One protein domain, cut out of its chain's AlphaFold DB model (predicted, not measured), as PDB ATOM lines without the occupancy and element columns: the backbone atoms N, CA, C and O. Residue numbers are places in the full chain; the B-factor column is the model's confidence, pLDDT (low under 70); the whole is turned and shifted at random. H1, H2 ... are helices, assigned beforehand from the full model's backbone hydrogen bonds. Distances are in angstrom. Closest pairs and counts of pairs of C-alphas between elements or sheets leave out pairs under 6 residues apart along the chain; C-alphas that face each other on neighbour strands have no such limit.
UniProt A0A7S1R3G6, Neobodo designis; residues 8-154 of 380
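Overview. This is residues 8 to 154 of the 380 residues of a protein of Neobodo designis (UniProt A0A7S1R3G6). A long helical hairpin, H4 and H5, has H8 lying crosswise over both its arms, and H9 packs on H8 and on the short H7, which sits near the middle of the domain. Near the last residues of H5 the helix H6 stands crosswise, with H2 and H3 packed on it, and H1 lies beyond H2 at one far end of the long axis; the link from H4 to H5 lies at the other. The printed part has 147 residues with nine named helices, H1 to H9 in chain order, and no named strand: the class is all helix. The whole is only just loose, close to compact, with a radius of gyration of the C-alphas of 18.0 A, and only just elongated, spanning 60 by 30 by 23 A.

Along the chain. H1, residues 8 to 18, begins at C-alpha 8 at (-19.325, 45.392, 34.205). H2 is residues 22 to 26 and H3 residues 28 to 38. H4, residues 40 to 56, is 24.2 A long. H5, residues 68 to 96, is the longest at 42.1 A and begins at C-alpha 68 at (-49.429, 37.578, 72.094). H6, residues 101 to 118, measures 25.3 A. H7 is residues 125 to 129, H8 residues 131 to 140. H9, residues 142 to 154, is 18.4 A long and ends at C-alpha 154 at (-43.317, 55.747, 46.354).

Arrangement. The hub is H5, which touches H4, H6, H7 and H8. H4 and H5 form a helical hairpin, a shallow tilt of 20 degrees, opposite ways; they only just touch, with 3 pairs of C-alphas within 8 A, the closest Leu 42 and Gln 89 at 7.6 A. H8 is about perpendicular to H4, at 88 degrees, and touches it, the closest C-alphas being those of Ala 50 and Met 138, 5.5 A apart. H8 and H9 touch at a steep tilt of 47 degrees, opposite ways, with the C-alphas of Leu 137 and Leu 145 closest at 4.8 A. H7 touches H5, closest at the C-alphas of Cys 83 and Val 129, 5.5 A, and H9, closest at those of Trp 125 and Ile 149, 6.5 A. H5 and H6 touch only at the corner, and only just, with 3 pairs of C-alphas within 8 A; those of Thr 91 and Met 101 are closest at 7.0 A. H6 touches H3, about perpendicular at 86 degrees, with the C-alphas of Pro 29 and Phe 108 closest at 5.8 A. H6 also touches H2, closest at the C-alphas of Met 25 and Ala 107, 5.5 A. H1 touches no helix but is near H6. Every O i to N i+4 pair is within hydrogen-bond range in H1, H2, H3, H4, H5 and H9; H6 has 13 of 14, H8 4 of 6 and H7 0 of 1, with 2 of 2 O i to N i+3 pairs in H7.

Size, cuts and confidence. The two C-alphas farthest apart, those of Arg 18 and Ala 65, are 60.6 A apart. The printed part has no cut; the link from H4 to H5, 11 residues, is long. The mean pLDDT of the printed part is 80.7, and residues 8 to 26, 56 to 71 and 114 to 120 hold the 42 residues under 70.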
ATOM      1  N   PHE A   8     -18.425  46.462  33.764       42.06
ATOM      2  CA  PHE A   8     -19.325  45.392  34.205       42.06
ATOM      3  C   PHE A   8     -20.624  45.341  33.380       42.06
ATOM      4  O   PHE A   8     -20.983  44.293  32.846       42.06
ATOM      5  N   THR A   9     -21.264  46.492  33.159       52.34
ATOM      6  CA  THR A   9     -22.479  46.634  32.338       52.34
ATOM      7  C   THR A   9     -22.238  46.295  30.866       52.34
ATOM      8  O   THR A   9     -23.091  45.662  30.247       52.34
ATOM      9  N   ARG A  10     -21.056  46.602  30.308       55.12
ATOM     10  CA  ARG A  10     -20.711  46.226  28.921       55.12
ATOM     11  C   ARG A  10     -20.555  44.719  28.739       55.12
ATOM     12  O   ARG A  10     -21.113  44.161  27.793       55.12
ATOM     13  N   LYS A  11     -19.826  44.043  29.638       54.03
ATOM     14  CA  LYS A  11     -19.666  42.576  29.594       54.03
ATOM     15  C   LYS A  11     -21.005  41.861  29.789       54.03
ATOM     16  O   LYS A  11     -21.271  40.869  29.116       54.03
ATOM     17  N   HIS A  12     -21.860  42.407  30.648       55.25
ATOM     18  CA  HIS A  12     -23.164  41.844  30.963       55.25
ATOM     19  C   HIS A  12     -24.191  42.034  29.830       55.25
ATOM     20  O   HIS A  12     -24.766  41.059  29.349       55.25
ATOM     21  N   LYS A  13     -24.316  43.247  29.267       54.44
ATOM     22  CA  LYS A  13     -25.116  43.497  28.049       54.44
ATOM     23  C   LYS A  13     -24.628  42.658  26.864       54.44
ATOM     24  O   LYS A  13     -25.440  42.198  26.065       54.44
ATOM     25  N   ALA A  14     -23.321  42.415  26.743       56.47
ATOM     26  CA  ALA A  14     -22.764  41.543  25.709       56.47
ATOM     27  C   ALA A  14     -23.127  40.057  25.907       56.47
ATOM     28  O   ALA A  14     -23.408  39.376  24.922       56.47
ATOM     29  N   LEU A  15     -23.167  39.565  27.151       54.62
ATOM     30  CA  LEU A  15     -23.636  38.215  27.498       54.62
ATOM     31  C   LEU A  15     -25.113  38.022  27.130       54.62
ATOM     32  O   LEU A  15     -25.455  37.076  26.423       54.62
ATOM     33  N   LEU A  16     -25.971  38.969  27.505       52.62
ATOM     34  CA  LEU A  16     -27.408  38.892  27.233       52.62
ATOM     35  C   LEU A  16     -27.743  39.097  25.739       52.62
ATOM     36  O   LEU A  16     -28.683  38.495  25.217       52.62
ATOM     37  N   ARG A  17     -26.954  39.909  25.013       55.72
ATOM     38  CA  ARG A  17     -27.048  40.052  23.545       55.72
ATOM     39  C   ARG A  17     -26.624  38.779  22.807       55.72
ATOM     40  O   ARG A  17     -27.253  38.440  21.810       55.72
ATOM     41  N   ARG A  18     -25.599  38.062  23.291       54.41
ATOM     42  CA  ARG A  18     -25.151  36.776  22.714       54.41
ATOM     43  C   ARG A  18     -26.204  35.670  22.830       54.41
ATOM     44  O   ARG A  18     -26.210  34.781  21.989       54.41
ATOM     45  N   ALA A  19     -27.109  35.756  23.805       54.00
ATOM     46  CA  ALA A  19     -28.199  34.799  23.999       54.00
ATOM     47  C   ALA A  19     -29.462  35.085  23.154       54.00
ATOM     48  O   ALA A  19     -30.446  34.364  23.275       54.00
ATOM     49  N   GLY A  20     -29.504  36.156  22.347       48.78
ATOM     50  CA  GLY A  20     -30.696  36.527  21.559       48.78
ATOM     51  C   GLY A  20     -31.928  36.963  22.381       48.78
ATOM     52  O   GLY A  20     -32.925  37.387  21.801       48.78
ATOM     53  N   SER A  21     -31.846  36.922  23.719       58.50
ATOM     54  CA  SER A  21     -32.948  37.123  24.681       58.50
ATOM     55  C   SER A  21     -32.963  38.526  25.332       58.50
ATOM     56  O   SER A  21     -33.871  38.862  26.083       58.50
ATOM     57  N   PHE A  22     -32.008  39.414  25.015       58.38
ATOM     58  CA  PHE A  22     -31.851  40.711  25.707       58.38
ATOM     59  C   PHE A  22     -33.130  41.568  25.778       58.38
ATOM     60  O   PHE A  22     -33.471  42.066  26.843       58.38
ATOM     61  N   LYS A  23     -33.882  41.694  24.673       59.75
ATOM     62  CA  LYS A  23     -35.154  42.446  24.671       59.75
ATOM     63  C   LYS A  23     -36.267  41.746  25.460       59.75
ATOM     64  O   LYS A  23     -37.118  42.419  26.027       59.75
ATOM     65  N   ARG A  24     -36.270  40.407  25.486       63.25
ATOM     66  CA  ARG A  24     -37.264  39.610  26.219       63.25
ATOM     67  C   ARG A  24     -37.040  39.746  27.728       63.25
ATOM     68  O   ARG A  24     -37.993  40.056  28.435       63.25
ATOM     69  N   MET A  25     -35.792  39.623  28.185       66.06
ATOM     70  CA  MET A  25     -35.417  39.765  29.599       66.06
ATOM     71  C   MET A  25     -35.587  41.193  30.133       66.06
ATOM     72  O   MET A  25     -36.042  41.354  31.258       66.06
ATOM     73  N   GLN A  26     -35.308  42.231  29.336       68.12
ATOM     74  CA  GLN A  26     -35.427  43.626  29.795       68.12
ATOM     75  C   GLN A  26     -36.870  44.015  30.169       68.12
ATOM     76  O   GLN A  26     -37.095  44.751  31.119       68.12
ATOM     77  N   SER A  27     -37.860  43.493  29.441       79.44
ATOM     78  CA  SER A  27     -39.280  43.761  29.724       79.44
ATOM     79  C   SER A  27     -39.885  42.840  30.787       79.44
ATOM     80  O   SER A  27     -41.026  43.036  31.198       79.44
ATOM     81  N   LEU A  28     -39.175  41.791  31.202       85.06
ATOM     82  CA  LEU A  28     -39.765  40.720  31.996       85.06
ATOM     83  C   LEU A  28     -40.205  41.196  33.396       85.06
ATOM     84  O   LEU A  28     -41.347  40.911  33.758       85.06
ATOM     85  N   PRO A  29     -39.412  41.993  34.139       87.12
ATOM     86  CA  PRO A  29     -39.863  42.563  35.410       87.12
ATOM     87  C   PRO A  29     -41.079  43.483  35.267       87.12
ATOM     88  O   PRO A  29     -41.993  43.378  36.074       87.12
ATOM     89  N   GLN A  30     -41.159  44.288  34.198       86.56
ATOM     90  CA  GLN A  30     -42.341  45.118  33.894       86.56
ATOM     91  C   GLN A  30     -43.592  44.270  33.661       86.56
ATOM     92  O   GLN A  30     -44.692  44.637  34.061       86.56
ATOM     93  N   ARG A  31     -43.441  43.122  32.995       90.19
ATOM     94  CA  ARG A  31     -44.558  42.214  32.710       90.19
ATOM     95  C   ARG A  31     -45.041  41.476  33.952       90.19
ATOM     96  O   ARG A  31     -46.234  41.202  34.042       90.19
ATOM     97  N   VAL A  32     -44.137  41.123  34.866       91.94
ATOM     98  CA  VAL A  32     -44.508  40.549  36.168       91.94
ATOM     99  C   VAL A  32     -45.163  41.608  37.041       91.94
ATOM    100  O   VAL A  32     -46.197  41.332  37.629       91.94
ATOM    101  N   ASP A  33     -44.630  42.825  37.057       91.62
ATOM    102  CA  ASP A  33     -45.230  43.945  37.778       91.62
ATOM    103  C   ASP A  33     -46.643  44.257  37.270       91.62
ATOM    104  O   ASP A  33     -47.575  44.378  38.060       91.62
ATOM    105  N   HIS A  34     -46.842  44.281  35.950       92.69
ATOM    106  CA  HIS A  34     -48.171  44.444  35.367       92.69
ATOM    107  C   HIS A  34     -49.123  43.324  35.799       92.69
ATOM    108  O   HIS A  34     -50.194  43.617  36.317       92.69
ATOM    109  N   TRP A  35     -48.716  42.058  35.644       95.12
ATOM    110  CA  TRP A  35     -49.500  40.904  36.092       95.12
ATOM    111  C   TRP A  35     -49.867  41.004  37.576       95.12
ATOM    112  O   TRP A  35     -51.040  40.898  37.920       95.12
ATOM    113  N   PHE A  36     -48.898  41.318  38.434       95.00
ATOM    114  CA  PHE A  36     -49.099  41.469  39.871       95.00
ATOM    115  C   PHE A  36     -50.175  42.512  40.210       95.00
ATOM    116  O   PHE A  36     -50.968  42.287  41.120       95.00
ATOM    117  N   HIS A  37     -50.248  43.622  39.466       93.94
ATOM    118  CA  HIS A  37     -51.215  44.698  39.716       93.94
ATOM    119  C   HIS A  37     -52.543  44.553  38.963       93.94
ATOM    120  O   HIS A  37     -53.514  45.205  39.340       93.94
ATOM    121  N   SER A  38     -52.616  43.747  37.900       93.88
ATOM    122  CA  SER A  38     -53.805  43.680  37.034       93.88
ATOM    123  C   SER A  38     -54.537  42.340  37.035       93.88
ATOM    124  O   SER A  38     -55.652  42.268  36.520       93.88
ATOM    125  N   ASP A  39     -53.920  41.272  37.540       96.38
ATOM    126  CA  ASP A  39     -54.488  39.929  37.444       96.38
ATOM    127  C   ASP A  39     -55.600  39.696  38.480       96.38
ATOM    128  O   ASP A  39     -55.368  39.527  39.677       96.38
ATOM    129  N   SER A  40     -56.845  39.673  38.005       94.81
ATOM    130  CA  SER A  40     -58.014  39.518  38.872       94.81
ATOM    131  C   SER A  40     -58.118  38.135  39.517       94.81
ATOM    132  O   SER A  40     -58.723  38.005  40.583       94.81
ATOM    133  N   GLU A  41     -57.575  37.090  38.882       95.50
ATOM    134  CA  GLU A  41     -57.623  35.726  39.422       95.50
ATOM    135  C   GLU A  41     -56.645  35.573  40.589       95.50
ATOM    136  O   GLU A  41     -57.006  35.006  41.626       95.50
ATOM    137  N   LEU A  42     -55.454  36.160  40.454       95.12
ATOM    138  CA  LEU A  42     -54.453  36.308  41.502       95.12
ATOM    139  C   LEU A  42     -55.058  36.988  42.734       95.12
ATOM    140  O   LEU A  42     -55.066  36.404  43.820       95.12
ATOM    141  N   HIS A  43     -55.642  38.176  42.556       96.62
ATOM    142  CA  HIS A  43     -56.226  38.949  43.658       96.62
ATOM    143  C   HIS A  43     -57.397  38.217  44.312       96.62
ATOM    144  O   HIS A  43     -57.444  38.092  45.535       96.62
ATOM    145  N   SER A  44     -58.281  37.620  43.507       96.75
ATOM    146  CA  SER A  44     -59.406  36.816  44.010       96.75
ATOM    147  C   SER A  44     -58.945  35.566  44.769       96.75
ATOM    148  O   SER A  44     -59.637  35.084  45.669       96.75
ATOM    149  N   SER A  45     -57.803  34.981  44.399       97.06
ATOM    150  CA  SER A  45     -57.181  33.878  45.138       97.06
ATOM    151  C   SER A  45     -56.696  34.341  46.513       97.06
ATOM    152  O   SER A  45     -57.011  33.709  47.523       97.06
ATOM    153  N   TRP A  46     -56.012  35.486  46.574       96.69
ATOM    154  CA  TRP A  46     -55.524  36.058  47.829       96.69
ATOM    155  C   TRP A  46     -56.650  36.506  48.759       96.69
ATOM    156  O   TRP A  46     -56.565  36.284  49.964       96.69
ATOM    157  N   ASP A  47     -57.732  37.071  48.225       96.38
ATOM    158  CA  ASP A  47     -58.894  37.454  49.032       96.38
ATOM    159  C   ASP A  47     -59.594  36.235  49.635       96.38
ATOM    160  O   ASP A  47     -59.960  36.249  50.813       96.38
ATOM    161  N   ARG A  48     -59.711  35.139  48.874       95.50
ATOM    162  CA  ARG A  48     -60.220  33.863  49.401       95.50
ATOM    163  C   ARG A  48     -59.303  33.288  50.476       95.50
ATOM    164  O   ARG A  48     -59.802  32.824  51.501       95.50
ATOM    165  N   PHE A  49     -57.988  33.342  50.266       94.62
ATOM    166  CA  PHE A  49     -57.002  32.937  51.267       94.62
ATOM    167  C   PHE A  49     -57.163  33.754  52.559       94.62
ATOM    168  O   PHE A  49     -57.308  33.189  53.646       94.62
ATOM    169  N   ALA A  50     -57.205  35.084  52.445       92.44
ATOM    170  CA  ALA A  50     -57.336  35.983  53.582       92.44
ATOM    171  C   ALA A  50     -58.660  35.766  54.329       92.44
ATOM    172  O   ALA A  50     -58.650  35.654  55.554       92.44
ATOM    173  N   ALA A  51     -59.786  35.656  53.617       90.69
ATOM    174  CA  ALA A  51     -61.096  35.400  54.215       90.69
ATOM    175  C   ALA A  51     -61.107  34.081  55.003       90.69
ATOM    176  O   ALA A  51     -61.443  34.075  56.188       90.69
ATOM    177  N   ALA A  52     -60.628  32.993  54.388       89.56
ATOM    178  CA  ALA A  52     -60.564  31.685  55.029       89.56
ATOM    179  C   ALA A  52     -59.750  31.717  56.331       89.56
ATOM    180  O   ALA A  52     -60.149  31.112  57.326       89.56
ATOM    181  N   HIS A  53     -58.630  32.444  56.357       87.50
ATOM    182  CA  HIS A  53     -57.752  32.516  57.526       87.50
ATOM    183  C   HIS A  53     -58.170  33.554  58.576       87.50
ATOM    184  O   HIS A  53     -57.862  33.361  59.751       87.50
ATOM    185  N   ARG A  54     -58.903  34.612  58.214       82.81
ATOM    186  CA  ARG A  54     -59.495  35.548  59.190       82.81
ATOM    187  C   ARG A  54     -60.653  34.926  59.956       82.81
ATOM    188  O   ARG A  54     -60.763  35.129  61.160       82.81
ATOM    189  N   GLU A  55     -61.507  34.184  59.255       70.19
ATOM    190  CA  GLU A  55     -62.696  33.554  59.839       70.19
ATOM    191  C   GLU A  55     -62.337  32.351  60.716       70.19
ATOM    192  O   GLU A  55     -62.991  32.098  61.726       70.19
ATOM    193  N   SER A  56     -61.284  31.614  60.348       62.72
ATOM    194  CA  SER A  56     -60.877  30.390  61.047       62.72
ATOM    195  C   SER A  56     -59.813  30.592  62.129       62.72
ATOM    196  O   SER A  56     -59.689  29.740  63.009       62.72
ATOM    197  N   SER A  57     -59.039  31.685  62.086       63.69
ATOM    198  CA  SER A  57     -57.929  31.911  63.015       63.69
ATOM    199  C   SER A  57     -58.245  33.007  64.042       63.69
ATOM    200  O   SER A  57     -58.472  34.163  63.667       63.69
ATOM    201  N   PRO A  58     -58.169  32.711  65.356       63.22
ATOM    202  CA  PRO A  58     -58.358  33.714  66.407       63.22
ATOM    203  C   PRO A  58     -57.260  34.795  66.405       63.22
ATOM    204  O   PRO A  58     -57.425  35.834  67.031       63.22
ATOM    205  N   VAL A  59     -56.162  34.565  65.678       67.56
ATOM    206  CA  VAL A  59     -54.992  35.449  65.553       67.56
ATOM    207  C   VAL A  59     -55.295  36.739  64.794       67.56
ATOM    208  O   VAL A  59     -54.763  37.796  65.120       67.56
ATOM    209  N   PHE A  60     -56.157  36.651  63.780       68.25
ATOM    210  CA  PHE A  60     -56.559  37.785  62.943       68.25
ATOM    211  C   PHE A  60     -57.998  38.231  63.228       68.25
ATOM    212  O   PHE A  60     -58.505  39.154  62.591       68.25
ATOM    213  N   SER A  61     -58.649  37.589  64.202       59.44
ATOM    214  CA  SER A  61     -59.953  38.001  64.704       59.44
ATOM    215  C   SER A  61     -59.825  39.277  65.548       59.44
ATOM    216  O   SER A  61     -58.879  39.422  66.319       59.44
ATOM    217  N   PRO A  62     -60.805  40.194  65.493       52.41
ATOM    218  CA  PRO A  62     -60.775  41.459  66.234       52.41
ATOM    219  C   PRO A  62     -60.932  41.322  67.766       52.41
ATOM    220  O   PRO A  62     -61.032  42.333  68.458       52.41
ATOM    221  N   SER A  63     -60.968  40.100  68.315       51.78
ATOM    222  CA  SER A  63     -61.117  39.844  69.754       51.78
ATOM    223  C   SER A  63     -59.781  39.407  70.380       51.78
ATOM    224  O   SER A  63     -59.197  38.423  69.922       51.78
ATOM    225  N   PRO A  64     -59.292  40.074  71.445       52.88
ATOM    226  CA  PRO A  64     -57.968  39.845  72.021       52.88
ATOM    227  C   PRO A  64     -57.976  38.658  72.998       52.88
ATOM    228  O   PRO A  64     -57.751  38.827  74.195       52.88
ATOM    229  N   ALA A  65     -58.297  37.455  72.518       53.91
ATOM    230  CA  ALA A  65     -58.435  36.276  73.380       53.91
ATOM    231  C   ALA A  65     -57.156  35.422  73.507       53.91
ATOM    232  O   ALA A  65     -57.061  34.628  74.440       53.91
ATOM    233  N   ALA A  66     -56.174  35.569  72.608       53.84
ATOM    234  CA  ALA A  66     -54.964  34.740  72.593       53.84
ATOM    235  C   ALA A  66     -53.739  35.451  73.217       53.84
ATOM    236  O   ALA A  66     -53.562  36.657  73.007       53.84
ATOM    237  N   PRO A  67     -52.855  34.734  73.940       58.66
ATOM    238  CA  PRO A  67     -51.551  35.254  74.350       58.66
ATOM    239  C   PRO A  67     -50.732  35.719  73.132       58.66
ATOM    240  O   PRO A  67     -50.618  34.995  72.144       58.66
ATOM    241  N   LEU A  68     -50.118  36.908  73.215       60.88
ATOM    242  CA  LEU A  68     -49.429  37.578  72.094       60.88
ATOM    243  C   LEU A  68     -48.380  36.707  71.369       60.88
ATOM    244  O   LEU A  68     -48.212  36.834  70.162       60.88
ATOM    245  N   LEU A  69     -47.689  35.816  72.088       59.78
ATOM    246  CA  LEU A  69     -46.645  34.937  71.539       59.78
ATOM    247  C   LEU A  69     -47.197  33.764  70.712       59.78
ATOM    248  O   LEU A  69     -46.637  33.428  69.673       59.78
ATOM    249  N   GLU A  70     -48.296  33.147  71.150       60.44
ATOM    250  CA  GLU A  70     -48.934  32.043  70.416       60.44
ATOM    251  C   GLU A  70     -49.641  32.561  69.158       60.44
ATOM    252  O   GLU A  70     -49.641  31.898  68.119       60.44
ATOM    253  N   ALA A  71     -50.172  33.786  69.234       68.00
ATOM    254  CA  ALA A  71     -50.736  34.487  68.091       68.00
ATOM    255  C   ALA A  71     -49.675  34.800  67.019       68.00
ATOM    256  O   ALA A  71     -49.922  34.549  65.841       68.00
ATOM    257  N   ASP A  72     -48.480  35.267  67.405       72.25
ATOM    258  CA  ASP A  72     -47.391  35.543  66.452       72.25
ATOM    259  C   ASP A  72     -46.911  34.270  65.739       72.25
ATOM    260  O   ASP A  72     -46.757  34.250  64.518       72.25
ATOM    261  N   HIS A  73     -46.739  33.164  66.473       78.62
ATOM    262  CA  HIS A  73     -46.300  31.905  65.868       78.62
ATOM    263  C   HIS A  73     -47.320  31.351  64.862       78.62
ATOM    264  O   HIS A  73     -46.957  30.964  63.751       78.62
ATOM    265  N   ALA A  74     -48.609  31.363  65.210       80.81
ATOM    266  CA  ALA A  74     -49.665  30.925  64.305       80.81
ATOM    267  C   ALA A  74     -49.835  31.861  63.090       80.81
ATOM    268  O   ALA A  74     -50.103  31.376  61.989       80.81
ATOM    269  N   ALA A  75     -49.622  33.176  63.248       83.88
ATOM    270  CA  ALA A  75     -49.579  34.116  62.126       83.88
ATOM    271  C   ALA A  75     -48.448  33.780  61.145       83.88
ATOM    272  O   ALA A  75     -48.678  33.782  59.938       83.88
ATOM    273  N   ARG A  76     -47.253  33.451  61.653       88.62
ATOM    274  CA  ARG A  76     -46.092  33.080  60.829       88.62
ATOM    275  C   ARG A  76     -46.314  31.795  60.032       88.62
ATOM    276  O   ARG A  76     -45.967  31.751  58.862       88.62
ATOM    277  N   ILE A  77     -46.972  30.786  60.606       90.25
ATOM    278  CA  ILE A  77     -47.326  29.560  59.862       90.25
ATOM    279  C   ILE A  77     -48.290  29.869  58.705       90.25
ATOM    280  O   ILE A  77     -48.204  29.280  57.630       90.25
ATOM    281  N   ILE A  78     -49.251  30.774  58.916       91.88
ATOM    282  CA  ILE A  78     -50.179  31.189  57.853       91.88
ATOM    283  C   ILE A  78     -49.436  32.017  56.798       91.88
ATOM    284  O   ILE A  78     -49.699  31.863  55.609       91.88
ATOM    285  N   HIS A  79     -48.490  32.851  57.220       93.94
ATOM    286  CA  HIS A  79     -47.625  33.611  56.325       93.94
ATOM    287  C   HIS A  79     -46.775  32.702  55.427       93.94
ATOM    288  O   HIS A  79     -46.785  32.905  54.219       93.94
ATOM    289  N   GLU A  80     -46.152  31.647  55.961       94.81
ATOM    290  CA  GLU A  80     -45.415  30.655  55.154       94.81
ATOM    291  C   GLU A  80     -46.301  30.030  54.063       94.81
ATOM    292  O   GLU A  80     -45.911  29.975  52.900       94.81
ATOM    293  N   LYS A  81     -47.549  29.669  54.395       95.19
ATOM    294  CA  LYS A  81     -48.513  29.152  53.402       95.19
ATOM    295  C   LYS A  81     -48.860  30.168  52.317       95.19
ATOM    296  O   LYS A  81     -49.152  29.783  51.187       95.19
ATOM    297  N   PHE A  82     -48.896  31.451  52.665       95.69
ATOM    298  CA  PHE A  82     -49.109  32.511  51.688       95.69
ATOM    299  C   PHE A  82     -47.893  32.672  50.767       95.69
ATOM    300  O   PHE A  82     -48.076  32.830  49.562       95.69
ATOM    301  N   CYS A  83     -46.673  32.578  51.303       95.69
ATOM    302  CA  CYS A  83     -45.449  32.585  50.502       95.69
ATOM    303  C   CYS A  83     -45.453  31.447  49.474       95.69
ATOM    304  O   CYS A  83     -45.247  31.710  48.292       95.69
ATOM    305  N   ASP A  84     -45.793  30.224  49.897       96.38
ATOM    306  CA  ASP A  84     -45.902  29.064  49.002       96.38
ATOM    307  C   ASP A  84     -46.959  29.285  47.903       96.38
ATOM    308  O   ASP A  84     -46.738  28.972  46.730       96.38
ATOM    309  N   LEU A  85     -48.118  29.851  48.269       96.38
ATOM    310  CA  LEU A  85     -49.181  30.188  47.318       96.38
ATOM    311  C   LEU A  85     -48.684  31.191  46.270       96.38
ATOM    312  O   LEU A  85     -48.873  30.971  45.073       96.38
ATOM    313  N   PHE A  86     -48.045  32.273  46.713       95.44
ATOM    314  CA  PHE A  86     -47.520  33.305  45.827       95.44
ATOM    315  C   PHE A  86     -46.427  32.764  44.899       95.44
ATOM    316  O   PHE A  86     -46.462  33.015  43.694       95.44
ATOM    317  N   GLU A  87     -45.484  31.983  45.432       94.38
ATOM    318  CA  GLU A  87     -44.391  31.398  44.654       94.38
ATOM    319  C   GLU A  87     -44.916  30.420  43.594       94.38
ATOM    320  O   GLU A  87     -44.463  30.445  42.444       94.38
ATOM    321  N   SER A  88     -45.931  29.617  43.936       95.50
ATOM    322  CA  SER A  88     -46.615  28.739  42.981       95.50
ATOM    323  C   SER A  88     -47.267  29.535  41.848       95.50
ATOM    324  O   SER A  88     -47.095  29.189  40.679       95.50
ATOM    325  N   GLN A  89     -47.989  30.613  42.171       96.06
ATOM    326  CA  GLN A  89     -48.670  31.453  41.179       96.06
ATOM    327  C   GLN A  89     -47.678  32.186  40.265       96.06
ATOM    328  O   GLN A  89     -47.871  32.240  39.051       96.06
ATOM    329  N   LEU A  90     -46.582  32.703  40.827       94.94
ATOM    330  CA  LEU A  90     -45.507  33.324  40.053       94.94
ATOM    331  C   LEU A  90     -44.843  32.309  39.115       94.94
ATOM    332  O   LEU A  90     -44.599  32.609  37.947       94.94
ATOM    333  N   THR A  91     -44.580  31.096  39.603       94.19
ATOM    334  CA  THR A  91     -43.984  30.018  38.802       94.19
ATOM    335  C   THR A  91     -44.892  29.617  37.641       94.19
ATOM    336  O   THR A  91     -44.413  29.464  36.517       94.19
ATOM    337  N   GLU A  92     -46.200  29.497  37.877       95.00
ATOM    338  CA  GLU A  92     -47.190  29.207  36.836       95.00
ATOM    339  C   GLU A  92     -47.243  30.316  35.775       95.00
ATOM    340  O   GLU A  92     -47.180  30.032  34.574       95.00
ATOM    341  N   TYR A  93     -47.262  31.582  36.201       94.69
ATOM    342  CA  TYR A  93     -47.224  32.722  35.286       94.69
ATOM    343  C   TYR A  93     -45.957  32.716  34.416       94.69
ATOM    344  O   TYR A  93     -46.039  32.819  33.190       94.69
ATOM    345  N   LEU A  94     -44.779  32.532  35.024       91.56
ATOM    346  CA  LEU A  94     -43.499  32.470  34.308       91.56
ATOM    347  C   LEU A  94     -43.428  31.278  33.343       91.56
ATOM    348  O   LEU A  94     -42.944  31.431  32.215       91.56
ATOM    349  N   ALA A  95     -43.973  30.123  33.731       90.31
ATOM    350  CA  ALA A  95     -44.089  28.962  32.854       90.31
ATOM    351  C   ALA A  95     -44.956  29.275  31.622       90.31
ATOM    352  O   ALA A  95     -44.563  28.944  30.501       90.31
ATOM    353  N   GLY A  96     -46.064  30.006  31.795       90.38
ATOM    354  CA  GLY A  96     -46.886  30.515  30.690       90.38
ATOM    355  C   GLY A  96     -46.125  31.437  29.725       90.38
ATOM    356  O   GLY A  96     -46.447  31.515  28.538       90.38
ATOM    357  N   LEU A  97     -45.060  32.092  30.199       87.75
ATOM    358  CA  LEU A  97     -44.166  32.914  29.380       87.75
ATOM    359  C   LEU A  97     -43.006  32.134  28.741       87.75
ATOM    360  O   LEU A  97     -42.237  32.728  27.977       87.75
ATOM    361  N   ASN A  98     -42.897  30.828  29.005       86.31
ATOM    362  CA  ASN A  98     -41.731  29.997  28.699       86.31
ATOM    363  C   ASN A  98     -40.433  30.586  29.272       86.31
ATOM    364  O   ASN A  98     -39.424  30.668  28.570       86.31
ATOM    365  N   VAL A  99     -40.485  31.039  30.527       84.94
ATOM    366  CA  VAL A  99     -39.349  31.613  31.250       84.94
ATOM    367  C   VAL A  99     -39.067  30.783  32.497       84.94
ATOM    368  O   VAL A  99     -39.973  30.481  33.269       84.94
ATOM    369  N   GLY A 100     -37.801  30.415  32.699       83.19
ATOM    370  CA  GLY A 100     -37.362  29.733  33.918       83.19
ATOM    371  C   GLY A 100     -37.177  30.702  35.091       83.19
ATOM    372  O   GLY A 100     -36.852  31.871  34.888       83.19
ATOM    373  N   MET A 101     -37.316  30.207  36.325       84.25
ATOM    374  CA  MET A 101     -37.133  31.025  37.535       84.25
ATOM    375  C   MET A 101     -35.734  31.667  37.604       84.25
ATOM    376  O   MET A 101     -35.617  32.839  37.944       84.25
ATOM    377  N   GLU A 102     -34.680  30.946  37.210       82.31
ATOM    378  CA  GLU A 102     -33.308  31.481  37.168       82.31
ATOM    379  C   GLU A 102     -33.158  32.643  36.170       82.31
ATOM    380  O   GLU A 102     -32.542  33.662  36.480       82.31
ATOM    381  N   GLU A 103     -33.760  32.520  34.980       80.81
ATOM    382  CA  GLU A 103     -33.758  33.585  33.966       80.81
ATOM    383  C   GLU A 103     -34.486  34.829  34.489       80.81
ATOM    384  O   GLU A 103     -34.023  35.957  34.303       80.81
ATOM    385  N   PHE A 104     -35.601  34.627  35.190       84.88
ATOM    386  CA  PHE A 104     -36.348  35.711  35.806       84.88
ATOM    387  C   PHE A 104     -35.578  36.402  36.936       84.88
ATOM    388  O   PHE A 104     -35.523  37.632  36.966       84.88
ATOM    389  N   GLN A 105     -34.957  35.640  37.838       84.50
ATOM    390  CA  GLN A 105     -34.154  36.191  38.933       84.50
ATOM    391  C   GLN A 105     -33.009  37.057  38.407       84.50
ATOM    392  O   GLN A 105     -32.764  38.141  38.938       84.50
ATOM    393  N   GLU A 106     -32.354  36.633  37.327       81.25
ATOM    394  CA  GLU A 106     -31.292  37.422  36.710       81.25
ATOM    395  C   GLU A 106     -31.836  38.698  36.048       81.25
ATOM    396  O   GLU A 106     -31.290  39.782  36.261       81.25
ATOM    397  N   ALA A 107     -32.956  38.612  35.320       81.19
ATOM    398  CA  ALA A 107     -33.630  39.786  34.754       81.19
ATOM    399  C   ALA A 107     -34.051  40.799  35.837       81.19
ATOM    400  O   ALA A 107     -33.906  42.015  35.665       81.19
ATOM    401  N   PHE A 108     -34.537  40.298  36.972       83.12
ATOM    402  CA  PHE A 108     -34.923  41.114  38.114       83.12
ATOM    403  C   PHE A 108     -33.715  41.773  38.791       83.12
ATOM    404  O   PHE A 108     -33.750  42.968  39.090       83.12
ATOM    405  N   ARG A 109     -32.615  41.029  38.966       81.94
ATOM    406  CA  ARG A 109     -31.350  41.549  39.507       81.94
ATOM    407  C   ARG A 109     -30.811  42.701  38.660       81.94
ATOM    408  O   ARG A 109     -30.444  43.735  39.208       81.94
ATOM    409  N   ILE A 110     -30.829  42.554  37.335       74.19
ATOM    410  CA  ILE A 110     -30.417  43.610  36.396       74.19
ATOM    411  C   ILE A 110     -31.275  44.863  36.573       74.19
ATOM    412  O   ILE A 110     -30.739  45.964  36.656       74.19
ATOM    413  N   SER A 111     -32.593  44.698  36.683       75.50
ATOM    414  CA  SER A 111     -33.500  45.836  36.865       75.50
ATOM    415  C   SER A 111     -33.279  46.552  38.201       75.50
ATOM    416  O   SER A 111     -33.395  47.772  38.258       75.50
ATOM    417  N   LYS A 112     -32.907  45.828  39.267       75.62
ATOM    418  CA  LYS A 112     -32.499  46.436  40.548       75.62
ATOM    419  C   LYS A 112     -31.167  47.186  40.449       75.62
ATOM    420  O   LYS A 112     -31.020  48.239  41.066       75.62
ATOM    421  N   ASP A 113     -30.208  46.682  39.676       70.81
ATOM    422  CA  ASP A 113     -28.951  47.396  39.420       70.81
ATOM    423  C   ASP A 113     -29.207  48.699  38.627       70.81
ATOM    424  O   ASP A 113     -28.558  49.716  38.883       70.81
ATOM    425  N   GLU A 114     -30.168  48.689  37.695       68.38
ATOM    426  CA  GLU A 114     -30.628  49.873  36.948       68.38
ATOM    427  C   GLU A 114     -31.426  50.848  37.840       68.38
ATOM    428  O   GLU A 114     -31.193  52.055  37.772       68.38
ATOM    429  N   GLU A 115     -32.270  50.360  38.762       69.12
ATOM    430  CA  GLU A 115     -32.949  51.180  39.785       69.12
ATOM    431  C   GLU A 115     -31.950  52.039  40.569       69.12
ATOM    432  O   GLU A 115     -32.151  53.240  40.750       69.12
ATOM    433  N   GLN A 116     -30.847  51.436  41.021       65.50
ATOM    434  CA  GLN A 116     -29.844  52.127  41.831       65.50
ATOM    435  C   GLN A 116     -29.091  53.221  41.066       65.50
ATOM    436  O   GLN A 116     -28.581  54.150  41.696       65.50
ATOM    437  N   ARG A 117     -28.995  53.110  39.739       65.81
ATOM    438  CA  ARG A 117     -28.255  54.056  38.893       65.81
ATOM    439  C   ARG A 117     -29.151  55.153  38.344       65.81
ATOM    440  O   ARG A 117     -28.842  56.330  38.508       65.81
ATOM    441  N   ASP A 118     -30.256  54.745  37.733       66.31
ATOM    442  CA  ASP A 118     -31.045  55.596  36.847       66.31
ATOM    443  C   ASP A 118     -32.436  55.903  37.431       66.31
ATOM    444  O   ASP A 118     -33.093  56.849  37.002       66.31
ATOM    445  N   GLY A 119     -32.875  55.156  38.454       69.56
ATOM    446  CA  GLY A 119     -34.170  55.370  39.111       69.56
ATOM    447  C   GLY A 119     -35.367  55.098  38.198       69.56
ATOM    448  O   GLY A 119     -36.433  55.678  38.393       69.56
ATOM    449  N   GLU A 120     -35.203  54.260  37.173       65.50
ATOM    450  CA  GLU A 120     -36.246  54.029  36.166       65.50
ATOM    451  C   GLU A 120     -37.326  53.041  36.629       65.50
ATOM    452  O   GLU A 120     -38.480  53.143  36.215       65.50
ATOM    453  N   CYS A 121     -36.977  52.088  37.495       70.44
ATOM    454  CA  CYS A 121     -37.855  50.985  37.877       70.44
ATOM    455  C   CYS A 121     -37.803  50.748  39.387       70.44
ATOM    456  O   CYS A 121     -36.735  50.487  39.913       70.44
ATOM    457  N   PHE A 122     -38.944  50.782  40.076       78.62
ATOM    458  CA  PHE A 122     -39.039  50.559  41.526       78.62
ATOM    459  C   PHE A 122     -39.990  49.403  41.813       78.62
ATOM    460  O   PHE A 122     -41.069  49.596  42.360       78.62
ATOM    461  N   TYR A 123     -39.624  48.197  41.393       84.81
ATOM    462  CA  TYR A 123     -40.460  47.030  41.655       84.81
ATOM    463  C   TYR A 123     -40.398  46.676  43.135       84.81
ATOM    464  O   TYR A 123     -39.306  46.470  43.679       84.81
ATOM    465  N   ARG A 124     -41.572  46.611  43.764       88.12
ATOM    466  CA  ARG A 124     -41.733  46.206  45.164       88.12
ATOM    467  C   ARG A 124     -42.700  45.034  45.359       88.12
ATOM    468  O   ARG A 124     -43.075  44.711  46.475       88.12
ATOM    469  N   TRP A 125     -43.125  44.381  44.277       86.88
ATOM    470  CA  TRP A 125     -43.952  43.179  44.370       86.88
ATOM    471  C   TRP A 125     -43.269  41.993  45.085       86.88
ATOM    472  O   TRP A 125     -44.006  41.212  45.684       86.88
ATOM    473  N   PRO A 126     -41.922  41.809  45.105       90.19
ATOM    474  CA  PRO A 126     -41.329  40.724  45.895       90.19
ATOM    475  C   PRO A 126     -41.590  40.866  47.394       90.19
ATOM    476  O   PRO A 126     -41.707  39.866  48.088       90.19
ATOM    477  N   GLU A 127     -41.722  42.096  47.890       91.31
ATOM    478  CA  GLU A 127     -41.965  42.424  49.292       91.31
ATOM    479  C   GLU A 127     -43.338  41.927  49.776       91.31
ATOM    480  O   GLU A 127     -43.610  41.943  50.971       91.31
ATOM    481  N   VAL A 128     -44.192  41.415  48.883       91.12
ATOM    482  CA  VAL A 128     -45.450  40.746  49.243       91.12
ATOM    483  C   VAL A 128     -45.244  39.575  50.213       91.12
ATOM    484  O   VAL A 128     -46.125  39.290  51.023       91.12
ATOM    485  N   VAL A 129     -44.076  38.922  50.161       91.19
ATOM    486  CA  VAL A 129     -43.712  37.817  51.061       91.19
ATOM    487  C   VAL A 129     -43.129  38.298  52.388       91.19
ATOM    488  O   VAL A 129     -42.818  37.474  53.241       91.19
ATOM    489  N   GLU A 130     -42.989  39.604  52.614       92.50
ATOM    490  CA  GLU A 130     -42.584  40.136  53.915       92.50
ATOM    491  C   GLU A 130     -43.753  40.081  54.898       92.50
ATOM    492  O   GLU A 130     -44.895  40.407  54.560       92.50
ATOM    493  N   PHE A 131     -43.476  39.698  56.145       89.31
ATOM    494  CA  PHE A 131     -44.527  39.463  57.140       89.31
ATOM    495  C   PHE A 131     -45.402  40.705  57.372       89.31
ATOM    496  O   PHE A 131     -46.629  40.614  57.351       89.31
ATOM    497  N   ASP A 132     -44.798  41.887  57.516       87.94
ATOM    498  CA  ASP A 132     -45.530  43.141  57.758       87.94
ATOM    499  C   ASP A 132     -46.418  43.556  56.572       87.94
ATOM    500  O   ASP A 132     -47.501  44.130  56.749       87.94
ATOM    501  N   VAL A 133     -45.987  43.231  55.355       90.62
ATOM    502  CA  VAL A 133     -46.744  43.477  54.127       90.62
ATOM    503  C   VAL A 133     -47.906  42.488  54.033       90.62
ATOM    504  O   VAL A 133     -49.054  42.905  53.850       90.62
ATOM    505  N   PHE A 134     -47.654  41.206  54.302       92.69
ATOM    506  CA  PHE A 134     -48.672  40.161  54.423       92.69
ATOM    507  C   PHE A 134     -49.771  40.514  55.442       92.69
ATOM    508  O   PHE A 134     -50.958  40.281  55.196       92.69
ATOM    509  N   LEU A 135     -49.439  41.163  56.563       89.25
ATOM    510  CA  LEU A 135     -50.454  41.621  57.520       89.25
ATOM    511  C   LEU A 135     -51.468  42.598  56.900       89.25
ATOM    512  O   LEU A 135     -52.596  42.700  57.383       89.25
ATOM    513  N   SER A 136     -51.106  43.303  55.829       90.75
ATOM    514  CA  SER A 136     -52.019  44.205  55.114       90.75
ATOM    515  C   SER A 136     -53.046  43.424  54.301       90.75
ATOM    516  O   SER A 136     -54.240  43.735  54.378       90.75
ATOM    517  N   LEU A 137     -52.615  42.330  53.658       93.44
ATOM    518  CA  LEU A 137     -53.516  41.343  53.060       93.44
ATOM    519  C   LEU A 137     -54.477  40.787  54.109       93.44
ATOM    520  O   LEU A 137     -55.677  40.720  53.865       93.44
ATOM    521  N   MET A 138     -53.992  40.455  55.306       90.19
ATOM    522  CA  MET A 138     -54.830  39.927  56.388       90.19
ATOM    523  C   MET A 138     -55.757  40.959  57.039       90.19
ATOM    524  O   MET A 138     -56.663  40.559  57.761       90.19
ATOM    525  N   ARG A 139     -55.600  42.260  56.780       86.00
ATOM    526  CA  ARG A 139     -56.482  43.312  57.324       86.00
ATOM    527  C   ARG A 139     -57.515  43.804  56.321       86.00
ATOM    528  O   ARG A 139     -58.674  43.976  56.682       86.00
ATOM    529  N   GLY A 140     -57.106  44.028  55.074       85.62
ATOM    530  CA  GLY A 140     -57.945  44.688  54.072       85.62
ATOM    531  C   GLY A 140     -58.043  43.979  52.723       85.62
ATOM    532  O   GLY A 140     -58.723  44.488  51.849       85.62
ATOM    533  N   GLY A 141     -57.436  42.799  52.573       92.75
ATOM    534  CA  GLY A 141     -57.514  42.011  51.343       92.75
ATOM    535  C   GLY A 141     -56.452  42.437  50.335       92.75
ATOM    536  O   GLY A 141     -55.504  43.149  50.679       92.75
ATOM    537  N   SER A 142     -56.610  41.974  49.102       94.06
ATOM    538  CA  SER A 142     -55.713  42.240  47.981       94.06
ATOM    539  C   SER A 142     -55.547  43.744  47.729       94.06
ATOM    540  O   SER A 142     -54.423  44.216  47.604       94.06
ATOM    541  N   GLU A 143     -56.624  44.531  47.789       94.00
ATOM    542  CA  GLU A 143     -56.577  45.991  47.610       94.00
ATOM    543  C   GLU A 143     -55.680  46.686  48.652       94.00
ATOM    544  O   GLU A 143     -54.855  47.537  48.317       94.00
ATOM    545  N   ALA A 144     -55.789  46.299  49.928       92.44
ATOM    546  CA  ALA A 144     -54.966  46.879  50.990       92.44
ATOM    547  C   ALA A 144     -53.494  46.462  50.889       92.44
ATOM    548  O   ALA A 144     -52.609  47.246  51.232       92.44
ATOM    549  N   LEU A 145     -53.241  45.237  50.424       94.19
ATOM    550  CA  LEU A 145     -51.902  44.748  50.122       94.19
ATOM    551  C   LEU A 145     -51.273  45.559  48.981       94.19
ATOM    552  O   LEU A 145     -50.197  46.118  49.173       94.19
ATOM    553  N   LEU A 146     -51.960  45.691  47.843       94.19
ATOM    554  CA  LEU A 146     -51.483  46.466  46.692       94.19
ATOM    555  C   LEU A 146     -51.229  47.928  47.072       94.19
ATOM    556  O   LEU A 146     -50.155  48.455  46.803       94.19
ATOM    557  N   SER A 147     -52.142  48.548  47.828       93.50
ATOM    558  CA  SER A 147     -51.947  49.911  48.335       93.50
ATOM    559  C   SER A 147     -50.715  50.054  49.242       93.50
ATOM    560  O   SER A 147     -50.112  51.128  49.299       93.50
ATOM    561  N   HIS A 148     -50.330  49.009  49.981       93.69
ATOM    562  CA  HIS A 148     -49.092  49.017  50.762       93.69
ATOM    563  C   HIS A 148     -47.872  48.903  49.845       93.69
ATOM    564  O   HIS A 148     -46.952  49.707  49.979       93.69
ATOM    565  N   ILE A 149     -47.880  47.979  48.881       92.69
ATOM    566  CA  ILE A 149     -46.804  47.855  47.890       92.69
ATOM    567  C   ILE A 149     -46.581  49.189  47.165       92.69
ATOM    568  O   ILE A 149     -45.454  49.679  47.145       92.69
ATOM    569  N   ASP A 150     -47.644  49.844  46.692       90.44
ATOM    570  CA  ASP A 150     -47.571  51.158  46.041       90.44
ATOM    571  C   ASP A 150     -46.910  52.222  46.932       90.44
ATOM    572  O   ASP A 150     -46.117  53.041  46.463       90.44
ATOM    573  N   LYS A 151     -47.178  52.203  48.244       89.44
ATOM    574  CA  LYS A 151     -46.506  53.107  49.191       89.44
ATOM    575  C   LYS A 151     -45.016  52.810  49.303       89.44
ATOM    576  O   LYS A 151     -44.235  53.755  49.319       89.44
ATOM    577  N   LEU A 152     -44.615  51.539  49.338       89.56
ATOM    578  CA  LEU A 152     -43.197  51.159  49.353       89.56
ATOM    579  C   LEU A 152     -42.484  51.599  48.066       89.56
ATOM    580  O   LEU A 152     -41.333  52.040  48.117       89.56
ATOM    581  N   VAL A 153     -43.164  51.516  46.916       88.00
ATOM    582  CA  VAL A 153     -42.663  52.032  45.631       88.00
ATOM    583  C   VAL A 153     -42.433  53.542  45.714       88.00
ATOM    584  O   VAL A 153     -41.355  54.027  45.367       88.00
ATOM    585  N   GLU A 154     -43.418  54.292  46.205       84.56
ATOM    586  CA  GLU A 154     -43.317  55.747  46.354       84.56
ATOM    587  C   GLU A 154     -42.239  56.162  47.367       84.56
ATOM    588  O   GLU A 154     -41.455  57.072  47.101       84.56
TER     589      GLU A 154